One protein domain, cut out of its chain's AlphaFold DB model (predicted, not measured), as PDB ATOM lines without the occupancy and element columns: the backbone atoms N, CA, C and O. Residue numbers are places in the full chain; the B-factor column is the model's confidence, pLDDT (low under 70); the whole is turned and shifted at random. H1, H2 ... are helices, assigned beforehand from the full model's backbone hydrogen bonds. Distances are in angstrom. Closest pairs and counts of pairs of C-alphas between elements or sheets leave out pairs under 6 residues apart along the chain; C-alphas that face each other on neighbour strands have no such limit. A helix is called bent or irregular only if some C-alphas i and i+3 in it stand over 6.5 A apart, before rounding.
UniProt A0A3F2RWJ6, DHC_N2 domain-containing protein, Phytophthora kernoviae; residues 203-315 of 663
ATOM      1  N   PRO A 203     129.844 160.064 156.836       72.69
ATOM      2  CA  PRO A 203     128.905 161.170 156.923       72.69
ATOM      3  C   PRO A 203     127.553 160.702 157.479       72.69
ATOM      4  O   PRO A 203     126.979 159.709 157.034       72.69
ATOM      5  N   LEU A 204     127.017 161.456 158.443       61.84
ATOM      6  CA  LEU A 204     125.712 161.199 159.075       61.84
ATOM      7  C   LEU A 204     124.520 161.568 158.168       61.84
ATOM      8  O   LEU A 204     123.384 161.180 158.439       61.84
ATOM      9  N   THR A 205     124.758 162.340 157.106       58.78
ATOM     10  CA  THR A 205     123.729 162.867 156.198       58.78
ATOM     11  C   THR A 205     123.698 162.100 154.878       58.78
ATOM     12  O   THR A 205     124.736 161.936 154.244       58.78
ATOM     13  N   GLN A 206     122.507 161.719 154.401       62.59
ATOM     14  CA  GLN A 206     122.292 161.000 153.129       62.59
ATOM     15  C   GLN A 206     122.399 161.902 151.877       62.59
ATOM     16  O   GLN A 206     121.623 161.763 150.934       62.59
ATOM     17  N   ASN A 207     123.335 162.854 151.857       65.94
ATOM     18  CA  ASN A 207     123.576 163.694 150.684       65.94
ATOM     19  C   ASN A 207     124.605 163.018 149.767       65.94
ATOM     20  O   ASN A 207     125.677 162.609 150.214       65.94
ATOM     21  N   LEU A 208     124.286 162.932 148.473       64.81
ATOM     22  CA  LEU A 208     125.119 162.228 147.495       64.81
ATOM     23  C   LEU A 208     126.517 162.855 147.359       64.81
ATOM     24  O   LEU A 208     127.501 162.131 147.305       64.81
ATOM     25  N   ASP A 209     126.598 164.187 147.379       67.81
ATOM     26  CA  ASP A 209     127.845 164.953 147.223       67.81
ATOM     27  C   ASP A 209     128.794 164.814 148.430       67.81
ATOM     28  O   ASP A 209     130.015 164.714 148.301       67.81
ATOM     29  N   THR A 210     128.235 164.711 149.640       74.31
ATOM     30  CA  THR A 210     129.032 164.420 150.841       74.31
ATOM     31  C   THR A 210     129.508 162.970 150.869       74.31
ATOM     32  O   THR A 210     130.583 162.689 151.389       74.31
ATOM     33  N   PHE A 211     128.730 162.048 150.293       73.12
ATOM     34  CA  PHE A 211     129.100 160.638 150.205       73.12
ATOM     35  C   PHE A 211     130.176 160.388 149.139       73.12
ATOM     36  O   PHE A 211     131.123 159.651 149.399       73.12
ATOM     37  N   THR A 212     130.097 161.042 147.975       69.25
ATOM     38  CA  THR A 212     131.163 160.989 146.960       69.25
ATOM     39  C   THR A 212     132.466 161.568 147.502       69.25
ATOM     40  O   THR A 212     133.509 160.937 147.356       69.25
ATOM     41  N   THR A 213     132.407 162.704 148.201       79.06
ATOM     42  CA  THR A 213     133.578 163.302 148.864       79.06
ATOM     43  C   THR A 213     134.186 162.353 149.904       79.06
ATOM     44  O   THR A 213     135.397 162.176 149.941       79.06
ATOM     45  N   TYR A 214     133.359 161.675 150.705       82.75
ATOM     46  CA  TYR A 214     133.806 160.647 151.653       82.75
ATOM     47  C   TYR A 214     134.493 159.453 150.963       82.75
ATOM     48  O   TYR A 214     135.568 159.034 151.387       82.75
ATOM     49  N   LEU A 215     133.924 158.932 149.869       76.31
ATOM     50  CA  LEU A 215     134.527 157.828 149.112       76.31
ATOM     51  C   LEU A 215     135.853 158.219 148.444       76.31
ATOM     52  O   LEU A 215     136.774 157.401 148.390       76.31
ATOM     53  N   LEU A 216     135.953 159.456 147.950       76.44
ATOM     54  CA  LEU A 216     137.197 160.012 147.414       76.44
ATOM     55  C   LEU A 216     138.253 160.127 148.517       76.44
ATOM     56  O   LEU A 216     139.348 159.595 148.355       76.44
ATOM     57  N   ASN A 217     137.888 160.700 149.665       84.12
ATOM     58  CA  ASN A 217     138.779 160.843 150.814       84.12
ATOM     59  C   ASN A 217     139.305 159.495 151.327       84.12
ATOM     60  O   ASN A 217     140.488 159.387 151.627       84.12
ATOM     61  N   ILE A 218     138.464 158.454 151.421       84.31
ATOM     62  CA  ILE A 218     138.921 157.114 151.837       84.31
ATOM     63  C   ILE A 218     139.971 156.576 150.874       84.31
ATOM     64  O   ILE A 218     140.956 155.988 151.313       84.31
ATOM     65  N   ARG A 219     139.767 156.754 149.565       77.81
ATOM     66  CA  ARG A 219     140.724 156.281 148.568       77.81
ATOM     67  C   ARG A 219     142.037 157.059 148.638       77.81
ATOM     68  O   ARG A 219     143.085 156.425 148.637       77.81
ATOM     69  N   GLU A 220     141.975 158.386 148.714       82.38
ATOM     70  CA  GLU A 220     143.161 159.242 148.850       82.38
ATOM     71  C   GLU A 220     143.963 158.865 150.096       82.38
ATOM     72  O   GLU A 220     145.154 158.585 150.003       82.38
ATOM     73  N   VAL A 221     143.298 158.754 151.250       86.81
ATOM     74  CA  VAL A 221     143.954 158.372 152.505       86.81
ATOM     75  C   VAL A 221     144.495 156.940 152.433       86.81
ATOM     76  O   VAL A 221     145.568 156.683 152.962       86.81
ATOM     77  N   PHE A 222     143.817 156.002 151.761       82.19
ATOM     78  CA  PHE A 222     144.330 154.637 151.579       82.19
ATOM     79  C   PHE A 222     145.628 154.605 150.759       82.19
ATOM     80  O   PHE A 222     146.561 153.896 151.134       82.19
ATOM     81  N   GLU A 223     145.696 155.367 149.662       82.56
ATOM     82  CA  GLU A 223     146.903 155.478 148.834       82.56
ATOM     83  C   GLU A 223     148.035 156.187 149.610       82.56
ATOM     84  O   GLU A 223     149.154 155.682 149.662       82.56
ATOM     85  N   GLU A 224     147.739 157.292 150.301       86.00
ATOM     86  CA  GLU A 224     148.732 158.047 151.077       86.00
ATOM     87  C   GLU A 224     149.256 157.296 152.313       86.00
ATOM     88  O   GLU A 224     150.418 157.464 152.684       86.00
ATOM     89  N   VAL A 225     148.438 156.467 152.975       86.69
ATOM     90  CA  VAL A 225     148.855 155.712 154.172       86.69
ATOM     91  C   VAL A 225     150.027 154.776 153.863       86.69
ATOM     92  O   VAL A 225     150.889 154.612 154.725       86.69
ATOM     93  N   LEU A 226     150.116 154.233 152.643       80.31
ATOM     94  CA  LEU A 226     151.252 153.407 152.212       80.31
ATOM     95  C   LEU A 226     152.558 154.213 152.189       80.31
ATOM     96  O   LEU A 226     153.565 153.778 152.745       80.31
ATOM     97  N   ASP A 227     152.532 155.426 151.636       83.06
ATOM     98  CA  ASP A 227     153.700 156.312 151.632       83.06
ATOM     99  C   ASP A 227     154.077 156.741 153.059       83.06
ATOM    100  O   ASP A 227     155.255 156.859 153.404       83.06
ATOM    101  N   LYS A 228     153.084 156.927 153.934       86.50
ATOM    102  CA  LYS A 228     153.286 157.356 155.327       86.50
ATOM    103  C   LYS A 228     153.886 156.271 156.225       86.50
ATOM    104  O   LYS A 228     154.467 156.618 157.253       86.50
ATOM    105  N   GLU A 229     153.850 154.996 155.829       86.69
ATOM    106  CA  GLU A 229     154.631 153.937 156.492       86.69
ATOM    107  C   GLU A 229     156.136 154.200 156.377       86.69
ATOM    108  O   GLU A 229     156.882 154.001 157.339       86.69
ATOM    109  N   SER A 230     156.583 154.711 155.225       84.69
ATOM    110  CA  SER A 230     157.985 155.078 155.022       84.69
ATOM    111  C   SER A 230     158.391 156.293 155.868       84.69
ATOM    112  O   SER A 230     159.482 156.304 156.440       84.69
ATOM    113  N   ASP A 231     157.492 157.270 156.045       86.88
ATOM    114  CA  ASP A 231     157.706 158.420 156.935       86.88
ATOM    115  C   ASP A 231     157.823 157.980 158.409       86.88
ATOM    116  O   ASP A 231     158.654 158.508 159.154       86.88
ATOM    117  N   LEU A 232     157.029 156.991 158.835       88.88
ATOM    118  CA  LEU A 232     157.108 156.412 160.179       88.88
ATOM    119  C   LEU A 232     158.418 155.640 160.385       88.88
ATOM    120  O   LEU A 232     159.082 155.819 161.408       88.88
ATOM    121  N   ALA A 233     158.842 154.843 159.400       89.12
ATOM    122  CA  ALA A 233     160.144 154.174 159.421       89.12
ATOM    123  C   ALA A 233     161.301 155.186 159.503       89.12
ATOM    124  O   ALA A 233     162.220 155.016 160.307       89.12
ATOM    125  N   PHE A 234     161.216 156.289 158.753       89.44
ATOM    126  CA  PHE A 234     162.184 157.381 158.827       89.44
ATOM    127  C   PHE A 234     162.229 158.027 160.219       89.44
ATOM    128  O   PHE A 234     163.315 158.323 160.718       89.44
ATOM    129  N   LEU A 235     161.083 158.224 160.882       90.31
ATOM    130  CA  LEU A 235     161.046 158.707 162.267       90.31
ATOM    131  C   LEU A 235     161.735 157.722 163.228       90.31
ATOM    132  O   LEU A 235     162.533 158.157 164.058       90.31
ATOM    133  N   HIS A 236     161.503 156.411 163.090       89.50
ATOM    134  CA  HIS A 236     162.212 155.389 163.877       89.50
ATOM    135  C   HIS A 236     163.730 155.465 163.680       89.50
ATOM    136  O   HIS A 236     164.488 155.436 164.654       89.50
ATOM    137  N   ASP A 237     164.191 155.622 162.439       88.56
ATOM    138  CA  ASP A 237     165.615 155.794 162.147       88.56
ATOM    139  C   ASP A 237     166.171 157.116 162.695       88.56
ATOM    140  O   ASP A 237     167.284 157.137 163.228       88.56
ATOM    141  N   PHE A 238     165.384 158.195 162.667       89.62
ATOM    142  CA  PHE A 238     165.749 159.479 163.264       89.62
ATOM    143  C   PHE A 238     166.032 159.334 164.766       89.62
ATOM    144  O   PHE A 238     167.095 159.742 165.246       89.62
ATOM    145  N   PHE A 239     165.114 158.721 165.520       88.38
ATOM    146  CA  PHE A 239     165.294 158.514 166.961       88.38
ATOM    147  C   PHE A 239     166.412 157.509 167.268       88.38
ATOM    148  O   PHE A 239     167.191 157.724 168.196       88.38
ATOM    149  N   ARG A 240     166.608 156.489 166.423       88.38
ATOM    150  CA  ARG A 240     167.765 155.585 166.519       88.38
ATOM    151  C   ARG A 240     169.097 156.326 166.350       88.38
ATOM    152  O   ARG A 240     170.081 155.962 166.996       88.38
ATOM    153  N   VAL A 241     169.166 157.337 165.481       87.12
ATOM    154  CA  VAL A 241     170.367 158.180 165.331       87.12
ATOM    155  C   VAL A 241     170.588 159.053 166.565       87.12
ATOM    156  O   VAL A 241     171.721 159.118 167.044       87.12
ATOM    157  N   LEU A 242     169.532 159.648 167.131       87.56
ATOM    158  CA  LEU A 242     169.621 160.384 168.401       87.56
ATOM    159  C   LEU A 242     170.193 159.508 169.528       87.56
ATOM    160  O   LEU A 242     171.111 159.938 170.232       87.56
ATOM    161  N   ASP A 243     169.730 158.262 169.639       86.38
ATOM    162  CA  ASP A 243     170.218 157.304 170.636       86.38
ATOM    163  C   ASP A 243     171.686 156.920 170.409       86.38
ATOM    164  O   ASP A 243     172.482 156.911 171.353       86.38
ATOM    165  N   LYS A 244     172.080 156.651 169.154       85.50
ATOM    166  CA  LYS A 244     173.476 156.336 168.791       85.50
ATOM    167  C   LYS A 244     174.431 157.480 169.130       85.50
ATOM    168  O   LYS A 244     175.515 157.225 169.648       85.50
ATOM    169  N   LEU A 245     174.019 158.721 168.870       83.75
ATOM    170  CA  LEU A 245     174.783 159.929 169.193       83.75
ATOM    171  C   LEU A 245     174.687 160.317 170.681       83.75
ATOM    172  O   LEU A 245     175.341 161.262 171.116       83.75
ATOM    173  N   LYS A 246     173.894 159.589 171.482       82.69
ATOM    174  CA  LYS A 246     173.608 159.879 172.900       82.69
ATOM    175  C   LYS A 246     173.017 161.279 173.121       82.69
ATOM    176  O   LYS A 246     173.152 161.862 174.204       82.69
ATOM    177  N   PHE A 247     172.333 161.823 172.117       86.25
ATOM    178  CA  PHE A 247     171.636 163.098 172.215       86.25
ATOM    179  C   PHE A 247     170.294 162.881 172.912       86.25
ATOM    180  O   PHE A 247     169.375 162.279 172.365       86.25
ATOM    181  N   LYS A 248     170.175 163.366 174.151       80.81
ATOM    182  CA  LYS A 248     168.933 163.243 174.925       80.81
ATOM    183  C   LYS A 248     167.834 164.106 174.307       80.81
ATOM    184  O   LYS A 248     167.894 165.331 174.405       80.81
ATOM    185  N   ALA A 249     166.821 163.466 173.733       82.38
ATOM    186  CA  ALA A 249     165.618 164.157 173.296       82.38
ATOM    187  C   ALA A 249     164.846 164.730 174.509       82.38
ATOM    188  O   ALA A 249     164.767 164.071 175.552       82.38
ATOM    189  N   PRO A 250     164.257 165.935 174.397       87.00
ATOM    190  CA  PRO A 250     163.319 166.449 175.389       87.00
ATOM    191  C   PRO A 250     162.151 165.482 175.619       87.00
ATOM    192  O   PRO A 250     161.686 164.832 174.682       87.00
ATOM    193  N   ILE A 251     161.641 165.428 176.855       82.75
ATOM    194  CA  ILE A 251     160.544 164.521 177.251       82.75
ATOM    195  C   ILE A 251     159.315 164.717 176.353       82.75
ATOM    196  O   ILE A 251     158.674 163.746 175.961       82.75
ATOM    197  N   ASP A 252     159.008 165.960 175.986       84.19
ATOM    198  CA  ASP A 252     157.869 166.273 175.121       84.19
ATOM    199  C   ASP A 252     158.065 165.737 173.696       84.19
ATOM    200  O   ASP A 252     157.119 165.252 173.076       84.19
ATOM    201  N   THR A 253     159.292 165.768 173.171       87.31
ATOM    202  CA  THR A 253     159.630 165.197 171.858       87.31
ATOM    203  C   THR A 253     159.511 163.675 171.869       87.31
ATOM    204  O   THR A 253     158.914 163.114 170.954       87.31
ATOM    205  N   ALA A 254     160.010 163.018 172.920       86.88
ATOM    206  CA  ALA A 254     159.893 161.568 173.080       86.88
ATOM    207  C   ALA A 254     158.424 161.118 173.166       86.88
ATOM    208  O   ALA A 254     158.021 160.202 172.457       86.88
ATOM    209  N   LYS A 255     157.593 161.830 173.941       87.88
ATOM    210  CA  LYS A 255     156.152 161.551 174.035       87.88
ATOM    211  C   LYS A 255     155.420 161.697 172.701       87.88
ATOM    212  O   LYS A 255     154.537 160.901 172.413       87.88
ATOM    213  N   ALA A 256     155.750 162.704 171.887       89.44
ATOM    214  CA  ALA A 256     155.125 162.838 170.568       89.44
ATOM    215  C   ALA A 256     155.480 161.673 169.641       89.44
ATOM    216  O   ALA A 256     154.611 161.195 168.924       89.44
ATOM    217  N   PHE A 257     156.720 161.192 169.688       90.69
ATOM    218  CA  PHE A 257     157.128 160.017 168.925       90.69
ATOM    219  C   PHE A 257     156.436 158.734 169.403       90.69
ATOM    220  O   PHE A 257     155.942 157.972 168.577       90.69
ATOM    221  N   GLU A 258     156.311 158.538 170.721       89.19
ATOM    222  CA  GLU A 258     155.557 157.414 171.299       89.19
ATOM    223  C   GLU A 258     154.085 157.392 170.854       89.19
ATOM    224  O   GLU A 258     153.496 156.318 170.773       89.19
ATOM    225  N   LEU A 259     153.495 158.554 170.541       91.19
ATOM    226  CA  LEU A 259     152.131 158.666 170.014       91.19
ATOM    227  C   LEU A 259     152.034 158.423 168.500       91.19
ATOM    228  O   LEU A 259     150.969 158.033 168.032       91.19
ATOM    229  N   CYS A 260     153.103 158.626 167.722       91.38
ATOM    230  CA  CYS A 260     153.051 158.488 166.259       91.38
ATOM    231  C   CYS A 260     152.639 157.079 165.816       91.38
ATOM    232  O   CYS A 260     151.772 156.942 164.959       91.38
ATOM    233  N   GLU A 261     153.235 156.044 166.411       91.56
ATOM    234  CA  GLU A 261     152.941 154.644 166.083       91.56
ATOM    235  C   GLU A 261     151.487 154.246 166.414       91.56
ATOM    236  O   GLU A 261     150.776 153.832 165.498       91.56
ATOM    237  N   PRO A 262     150.981 154.379 167.660       92.81
ATOM    238  CA  PRO A 262     149.621 153.952 167.988       92.81
ATOM    239  C   PRO A 262     148.545 154.737 167.227       92.81
ATOM    240  O   PRO A 262     147.583 154.129 166.767       92.81
ATOM    241  N   GLU A 263     148.709 156.052 167.048       91.44
ATOM    242  CA  GLU A 263     147.753 156.878 166.294       91.44
ATOM    243  C   GLU A 263     147.727 156.485 164.807       91.44
ATOM    244  O   GLU A 263     146.664 156.406 164.189       91.44
ATOM    245  N   PHE A 264     148.885 156.162 164.224       92.50
ATOM    246  CA  PHE A 264     148.959 155.699 162.840       92.50
ATOM    247  C   PHE A 264     148.381 154.293 162.653       92.50
ATOM    248  O   PHE A 264     147.648 154.061 161.693       92.50
ATOM    249  N   GLN A 265     148.630 153.364 163.583       90.50
ATOM    250  CA  GLN A 265     148.004 152.037 163.547       90.50
ATOM    251  C   GLN A 265     146.480 152.125 163.722       90.50
ATOM    252  O   GLN A 265     145.740 151.390 163.059       90.50
ATOM    253  N   ALA A 266     145.991 153.048 164.557       91.44
ATOM    254  CA  ALA A 266     144.561 153.314 164.694       91.44
ATOM    255  C   ALA A 266     143.962 153.839 163.379       91.44
ATOM    256  O   ALA A 266     142.950 153.310 162.919       91.44
ATOM    257  N   LEU A 267     144.623 154.803 162.723       91.25
ATOM    258  CA  LEU A 267     144.217 155.296 161.404       91.25
ATOM    259  C   LEU A 267     144.213 154.178 160.358       91.25
ATOM    260  O   LEU A 267     143.229 154.025 159.645       91.25
ATOM    261  N   LYS A 268     145.274 153.367 160.280       89.50
ATOM    262  CA  LYS A 268     145.369 152.245 159.338       89.50
ATOM    263  C   LYS A 268     144.226 151.251 159.527       89.50
ATOM    264  O   LYS A 268     143.606 150.842 158.548       89.50
ATOM    265  N   THR A 269     143.915 150.914 160.777       89.75
ATOM    266  CA  THR A 269     142.780 150.043 161.112       89.75
ATOM    267  C   THR A 269     141.462 150.666 160.651       89.75
ATOM    268  O   THR A 269     140.696 150.024 159.938       89.75
ATOM    269  N   HIS A 270     141.234 151.946 160.964       88.56
ATOM    270  CA  HIS A 270     140.026 152.669 160.562       88.56
ATOM    271  C   HIS A 270     139.883 152.751 159.031       88.56
ATOM    272  O   HIS A 270     138.803 152.519 158.494       88.56
ATOM    273  N   VAL A 271     140.979 152.998 158.311       89.00
ATOM    274  CA  VAL A 271     141.025 153.011 156.843       89.00
ATOM    275  C   VAL A 271     140.703 151.631 156.268       89.00
ATOM    276  O   VAL A 271     139.909 151.536 155.337       89.00
ATOM    277  N   GLN A 272     141.271 150.554 156.819       85.88
ATOM    278  CA  GLN A 272     140.985 149.183 156.383       85.88
ATOM    279  C   GLN A 272     139.521 148.801 156.613       85.88
ATOM    280  O   GLN A 272     138.891 148.239 155.718       85.88
ATOM    281  N   GLU A 273     138.960 149.138 157.774       86.88
ATOM    282  CA  GLU A 273     137.545 148.914 158.082       86.88
ATOM    283  C   GLU A 273     136.625 149.726 157.160       86.88
ATOM    284  O   GLU A 273     135.650 149.188 156.629       86.88
ATOM    285  N   ALA A 274     136.944 151.002 156.920       83.88
ATOM    286  CA  ALA A 274     136.196 151.864 156.010       83.88
ATOM    287  C   ALA A 274     136.273 151.363 154.558       83.88
ATOM    288  O   ALA A 274     135.266 151.357 153.851       83.88
ATOM    289  N   TYR A 275     137.438 150.878 154.122       78.69
ATOM    290  CA  TYR A 275     137.639 150.330 152.780       78.69
ATOM    291  C   TYR A 275     136.937 148.978 152.594       78.69
ATOM    292  O   TYR A 275     136.319 148.748 151.559       78.69
ATOM    293  N   ALA A 276     136.968 148.100 153.601       82.69
ATOM    294  CA  ALA A 276     136.260 146.819 153.574       82.69
ATOM    295  C   ALA A 276     134.733 147.003 153.572       82.69
ATOM    296  O   ALA A 276     134.013 146.290 152.873       82.69
ATOM    297  N   ASN A 277     134.230 147.991 154.315       82.25
ATOM    298  CA  ASN A 277     132.807 148.331 154.335       82.25
ATOM    299  C   ASN A 277     132.371 149.206 153.155       82.25
ATOM    300  O   ASN A 277     131.170 149.386 152.957       82.25
ATOM    301  N   ARG A 278     133.310 149.715 152.346       77.94
ATOM    302  CA  ARG A 278     133.033 150.591 151.202       77.94
ATOM    303  C   ARG A 278     132.025 149.980 150.244       77.94
ATOM    304  O   ARG A 278     131.123 150.680 149.807       77.94
ATOM    305  N   ASP A 279     132.162 148.698 149.920       70.56
ATOM    306  CA  ASP A 279     131.302 148.050 148.926       70.56
ATOM    307  C   ASP A 279     129.877 147.837 149.472       70.56
ATOM    308  O   ASP A 279     128.901 148.029 148.746       70.56
ATOM    309  N   ASN A 280     129.745 147.552 150.773       78.56
ATOM    310  CA  ASN A 280     128.451 147.513 151.466       78.56
ATOM    311  C   ASN A 280     127.806 148.904 151.525       78.56
ATOM    312  O   ASN A 280     126.606 149.056 151.284       78.56
ATOM    313  N   ASP A 281     128.607 149.932 151.807       74.69
ATOM    314  CA  ASP A 281     128.155 151.316 151.792       74.69
ATOM    315  C   ASP A 281     127.705 151.708 150.381       74.69
ATOM    316  O   ASP A 281     126.589 152.193 150.216       74.69
ATOM    317  N   LEU A 282     128.478 151.391 149.345       70.25
ATOM    318  CA  LEU A 282     128.146 151.661 147.946       70.25
ATOM    319  C   LEU A 282     126.810 151.006 147.555       70.25
ATOM    320  O   LEU A 282     125.938 151.688 147.019       70.25
ATOM    321  N   GLN A 283     126.584 149.743 147.935       73.56
ATOM    322  CA  GLN A 283     125.305 149.051 147.720       73.56
ATOM    323  C   GLN A 283     124.117 149.739 148.407       73.56
ATOM    324  O   GLN A 283     123.021 149.770 147.843       73.56
ATOM    325  N   SER A 284     124.313 150.317 149.595       74.75
ATOM    326  CA  SER A 284     123.254 151.038 150.315       74.75
ATOM    327  C   SER A 284     122.852 152.363 149.646       74.75
ATOM    328  O   SER A 284     121.702 152.791 149.780       74.75
ATOM    329  N   TYR A 285     123.753 152.978 148.868       70.81
ATOM    330  CA  TYR A 285     123.519 154.240 148.153       70.81
ATOM    331  C   TYR A 285     123.135 154.058 146.673       70.81
ATOM    332  O   TYR A 285     122.504 154.950 146.099       70.81
ATOM    333  N   THR A 286     123.397 152.896 146.067       69.69
ATOM    334  CA  THR A 286     122.888 152.502 144.737       69.69
ATOM    335  C   THR A 286     121.377 152.726 144.540       69.69
ATOM    336  O   THR A 286     121.002 153.281 143.502       69.69
ATOM    337  N   PRO A 287     120.468 152.374 145.477       75.94
ATOM    338  CA  PRO A 287     119.039 152.649 145.300       75.94
ATOM    339  C   PRO A 287     118.717 154.150 145.313       75.94
ATOM    340  O   PRO A 287     117.834 154.584 144.578       75.94
ATOM    341  N   ILE A 288     119.455 154.954 146.086       73.19
ATOM    342  CA  ILE A 288     119.286 156.416 146.141       73.19
ATOM    343  C   ILE A 288     119.730 157.048 144.812       73.19
ATOM    344  O   ILE A 288     119.037 157.904 144.268       73.19
ATOM    345  N   LEU A 289     120.845 156.577 144.243       67.25
ATOM    346  CA  LEU A 289     121.305 156.932 142.895       67.25
ATOM    347  C   LEU A 289     120.275 156.566 141.819       67.25
ATOM    348  O   LEU A 289     119.921 157.402 140.990       67.25
ATOM    349  N   THR A 290     119.762 155.336 141.858       74.88
ATOM    350  CA  THR A 290     118.768 154.840 140.893       74.88
ATOM    351  C   THR A 290     117.477 155.655 140.959       74.88
ATOM    352  O   THR A 290     116.918 156.030 139.926       74.88
ATOM    353  N   GLU A 291     117.021 155.991 142.168       76.81
ATOM    354  CA  GLU A 291     115.842 156.830 142.365       76.81
ATOM    355  C   GLU A 291     116.083 158.254 141.842       76.81
ATOM    356  O   GLU A 291     115.254 158.750 141.081       76.81
ATOM    357  N   ASN A 292     117.233 158.874 142.137       72.44
ATOM    358  CA  ASN A 292     117.591 160.200 141.618       72.44
ATOM    359  C   ASN A 292     117.692 160.225 140.084       72.44
ATOM    360  O   ASN A 292     117.159 161.141 139.460       72.44
ATOM    361  N   LEU A 293     118.278 159.197 139.458       68.75
ATOM    362  CA  LEU A 293     118.299 159.039 137.997       68.75
ATOM    363  C   LEU A 293     116.892 158.886 137.418       68.75
ATOM    364  O   LEU A 293     116.570 159.483 136.394       68.75
ATOM    365  N   SER A 294     116.021 158.127 138.088       73.06
ATOM    366  CA  SER A 294     114.627 157.982 137.664       73.06
ATOM    367  C   SER A 294     113.843 159.294 137.798       73.06
ATOM    368  O   SER A 294     112.965 159.578 136.982       73.06
ATOM    369  N   GLN A 295     114.150 160.105 138.813       74.69
ATOM    370  CA  GLN A 295     113.552 161.422 139.023       74.69
ATOM    371  C   GLN A 295     114.066 162.435 138.003       74.69
ATOM    372  O   GLN A 295     113.269 163.209 137.476       74.69
ATOM    373  N   LEU A 296     115.356 162.390 137.663       68.19
ATOM    374  CA  LEU A 296     115.944 163.140 136.555       68.19
ATOM    375  C   LEU A 296     115.300 162.747 135.229       68.19
ATOM    376  O   LEU A 296     114.784 163.621 134.549       68.19
ATOM    377  N   GLY A 297     115.185 161.455 134.915       67.94
ATOM    378  CA  GLY A 297     114.502 160.984 133.704       67.94
ATOM    379  C   GLY A 297     113.040 161.441 133.629       67.94
ATOM    380  O   GLY A 297     112.571 161.882 132.577       67.94
ATOM    381  N   ARG A 298     112.326 161.434 134.764       76.00
ATOM    382  CA  ARG A 298     110.972 162.004 134.876       76.00
ATOM    383  C   ARG A 298     110.964 163.524 134.660       76.00
ATOM    384  O   ARG A 298     110.077 164.016 133.967       76.00
ATOM    385  N   ARG A 299     111.941 164.267 135.192       67.50
ATOM    386  CA  ARG A 299     112.092 165.722 134.986       67.50
ATOM    387  C   ARG A 299     112.477 166.067 133.549       67.50
ATOM    388  O   ARG A 299     111.918 167.010 133.010       67.50
ATOM    389  N   THR A 300     113.337 165.289 132.896       63.12
ATOM    390  CA  THR A 300     113.682 165.443 131.475       63.12
ATOM    391  C   THR A 300     112.462 165.210 130.586       63.12
ATOM    392  O   THR A 300     112.192 166.006 129.689       63.12
ATOM    393  N   SER A 301     111.673 164.170 130.876       68.56
ATOM    394  CA  SER A 301     110.410 163.908 130.177       68.56
ATOM    395  C   SER A 301     109.381 165.022 130.419       68.56
ATOM    396  O   SER A 301     108.723 165.478 129.482       68.56
ATOM    397  N   TRP A 302     109.294 165.531 131.653       73.50
ATOM    398  CA  TRP A 302     108.459 166.685 131.981       73.50
ATOM    399  C   TRP A 302     108.910 167.950 131.241       73.50
ATOM    400  O   TRP A 302     108.066 168.629 130.670       73.50
ATOM    401  N   LEU A 303     110.212 168.240 131.171       59.97
ATOM    402  CA  LEU A 303     110.766 169.380 130.433       59.97
ATOM    403  C   LEU A 303     110.520 169.267 128.922       59.97
ATOM    404  O   LEU A 303     110.195 170.269 128.291       59.97
ATOM    405  N   GLN A 304     110.590 168.065 128.343       65.25
ATOM    406  CA  GLN A 304     110.204 167.825 126.944       65.25
ATOM    407  C   GLN A 304     108.716 168.115 126.692       65.25
ATOM    408  O   GLN A 304     108.365 168.728 125.679       65.25
ATOM    409  N   SER A 305     107.840 167.721 127.621       65.88
ATOM    410  CA  SER A 305     106.406 168.025 127.552       65.88
ATOM    411  C   SER A 305     106.135 169.518 127.761       65.88
ATOM    412  O   SER A 305     105.400 170.122 126.987       65.88
ATOM    413  N   ALA A 306     106.769 170.140 128.755       59.94
ATOM    414  CA  ALA A 306     106.598 171.549 129.094       59.94
ATOM    415  C   ALA A 306     107.146 172.483 128.006       59.94
ATOM    416  O   ALA A 306     106.529 173.503 127.722       59.94
ATOM    417  N   ALA A 307     108.258 172.133 127.349       58.12
ATOM    418  CA  ALA A 307     108.758 172.858 126.182       58.12
ATOM    419  C   ALA A 307     107.782 172.772 124.993       58.12
ATOM    420  O   ALA A 307     107.588 173.756 124.277       58.12
ATOM    421  N   SER A 308     107.125 171.619 124.817       62.44
ATOM    422  CA  SER A 308     106.093 171.423 123.790       62.44
ATOM    423  C   SER A 308     104.814 172.220 124.096       62.44
ATOM    424  O   SER A 308     104.264 172.864 123.203       62.44
ATOM    425  N   ASP A 309     104.383 172.258 125.360       60.19
ATOM    426  CA  ASP A 309     103.226 173.044 125.811       60.19
ATOM    427  C   ASP A 309     103.508 174.556 125.803       60.19
ATOM    428  O   ASP A 309     102.650 175.356 125.422       60.19
ATOM    429  N   GLN A 310     104.729 174.977 126.151       54.88
ATOM    430  CA  GLN A 310     105.118 176.387 126.137       54.88
ATOM    431  C   GLN A 310     105.247 176.957 124.723       54.88
ATOM    432  O   GLN A 310     104.901 178.122 124.513       54.88
ATOM    433  N   ALA A 311     105.653 176.145 123.739       53.25
ATOM    434  CA  ALA A 311     105.593 176.512 122.322       53.25
ATOM    435  C   ALA A 311     104.151 176.809 121.865       53.25
ATOM    436  O   ALA A 311     103.935 177.697 121.038       53.25
ATOM    437  N   MET A 312     103.157 176.134 122.455       53.28
ATOM    438  CA  MET A 312     101.734 176.378 122.206       53.28
ATOM    439  C   MET A 312     101.190 177.609 122.951       53.28
ATOM    440  O   MET A 312     100.362 178.329 122.396       53.28
ATOM    441  N   THR A 313     101.661 177.919 124.167       52.84
ATOM    442  CA  THR A 313     101.278 179.155 124.891       52.84
ATOM    443  C   THR A 313     102.030 180.411 124.436       52.84
ATOM    444  O   THR A 313     101.522 181.518 124.597       52.84
ATOM    445  N   ALA A 314     103.207 180.286 123.813       50.53
ATOM    446  CA  ALA A 314     103.934 181.412 123.213       50.53
ATOM    447  C   ALA A 314     103.176 182.054 122.031       50.53
ATOM    448  O   ALA A 314     103.443 183.200 121.674       50.53
ATOM    449  N   LEU A 315     102.192 181.346 121.460       50.78
ATOM    450  CA  LEU A 315     101.241 181.882 120.482       50.78
ATOM    451  C   LEU A 315     100.152 182.777 121.113       50.78
ATOM    452  O   LEU A 315      99.481 183.497 120.376       50.78
TER     453      LEU A 315
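Overview. This is residues 203 to 315 of the 663 residues of the protein "DHC_N2 domain-containing protein" of Phytophthora kernoviae (UniProt A0A3F2RWJ6). Two long helices fold back on each other as a helical hairpin, H1 against the arm H2a, and the bent second helix then runs on as the arm H2b, whose far part sticks out at residues 293 to 313. The printed part has 113 residues, with H1 then H2, all helix with no named strand. It is extended, a rod of 92 by 30 by 21 A, with a radius of gyration of the C-alphas of 26.1 A.

Along the chain. H1, residues 208 to 244, is 53.2 A long, begins at C-alpha 208 (125.119, 162.228, 147.495) and has a kink of 40 degrees near residue 225. H2, residues 251 to 313, was assigned by its hydrogen bonds as one helix but is bent: C-alphas 276 and 279 are 6.9 A apart. Its arms are H2a, residues 251 to 276, 38.3 A, and H2b, residues 279 to 313, 49.5 A, ending at C-alpha 313 (101.278, 179.155, 124.891). H2b is irregular, with C-alphas 284 and 287 6.7 A apart.

Arrangement. H1 touches H2a with residues 218 to 235 alone; the closest C-alphas, of Phe 222 and Val 271, are 6.4 A apart. This hairpin runs opposite ways at a tilt of 35.4 degrees, only just steep. H2a and H2b stand at a steep tilt of 63 degrees. H1 and H2b are close but not clearly touching, the closest C-alphas, of Leu 208 and Leu 289, being 8.0 A apart. O i to N i+4 pairs are within hydrogen-bond range in 30 of 33 for H1, 20 of 22 for H2a and 28 of 31 for H2b.

Size, cuts and confidence. The C-alphas farthest apart, of Lys 246 and Leu 315, are 92.0 A apart. The printed part has no cut, and the link from H1 to H2 is short. Mean pLDDT of the printed part is 78.1; residues 303 to 315 are among those under 70.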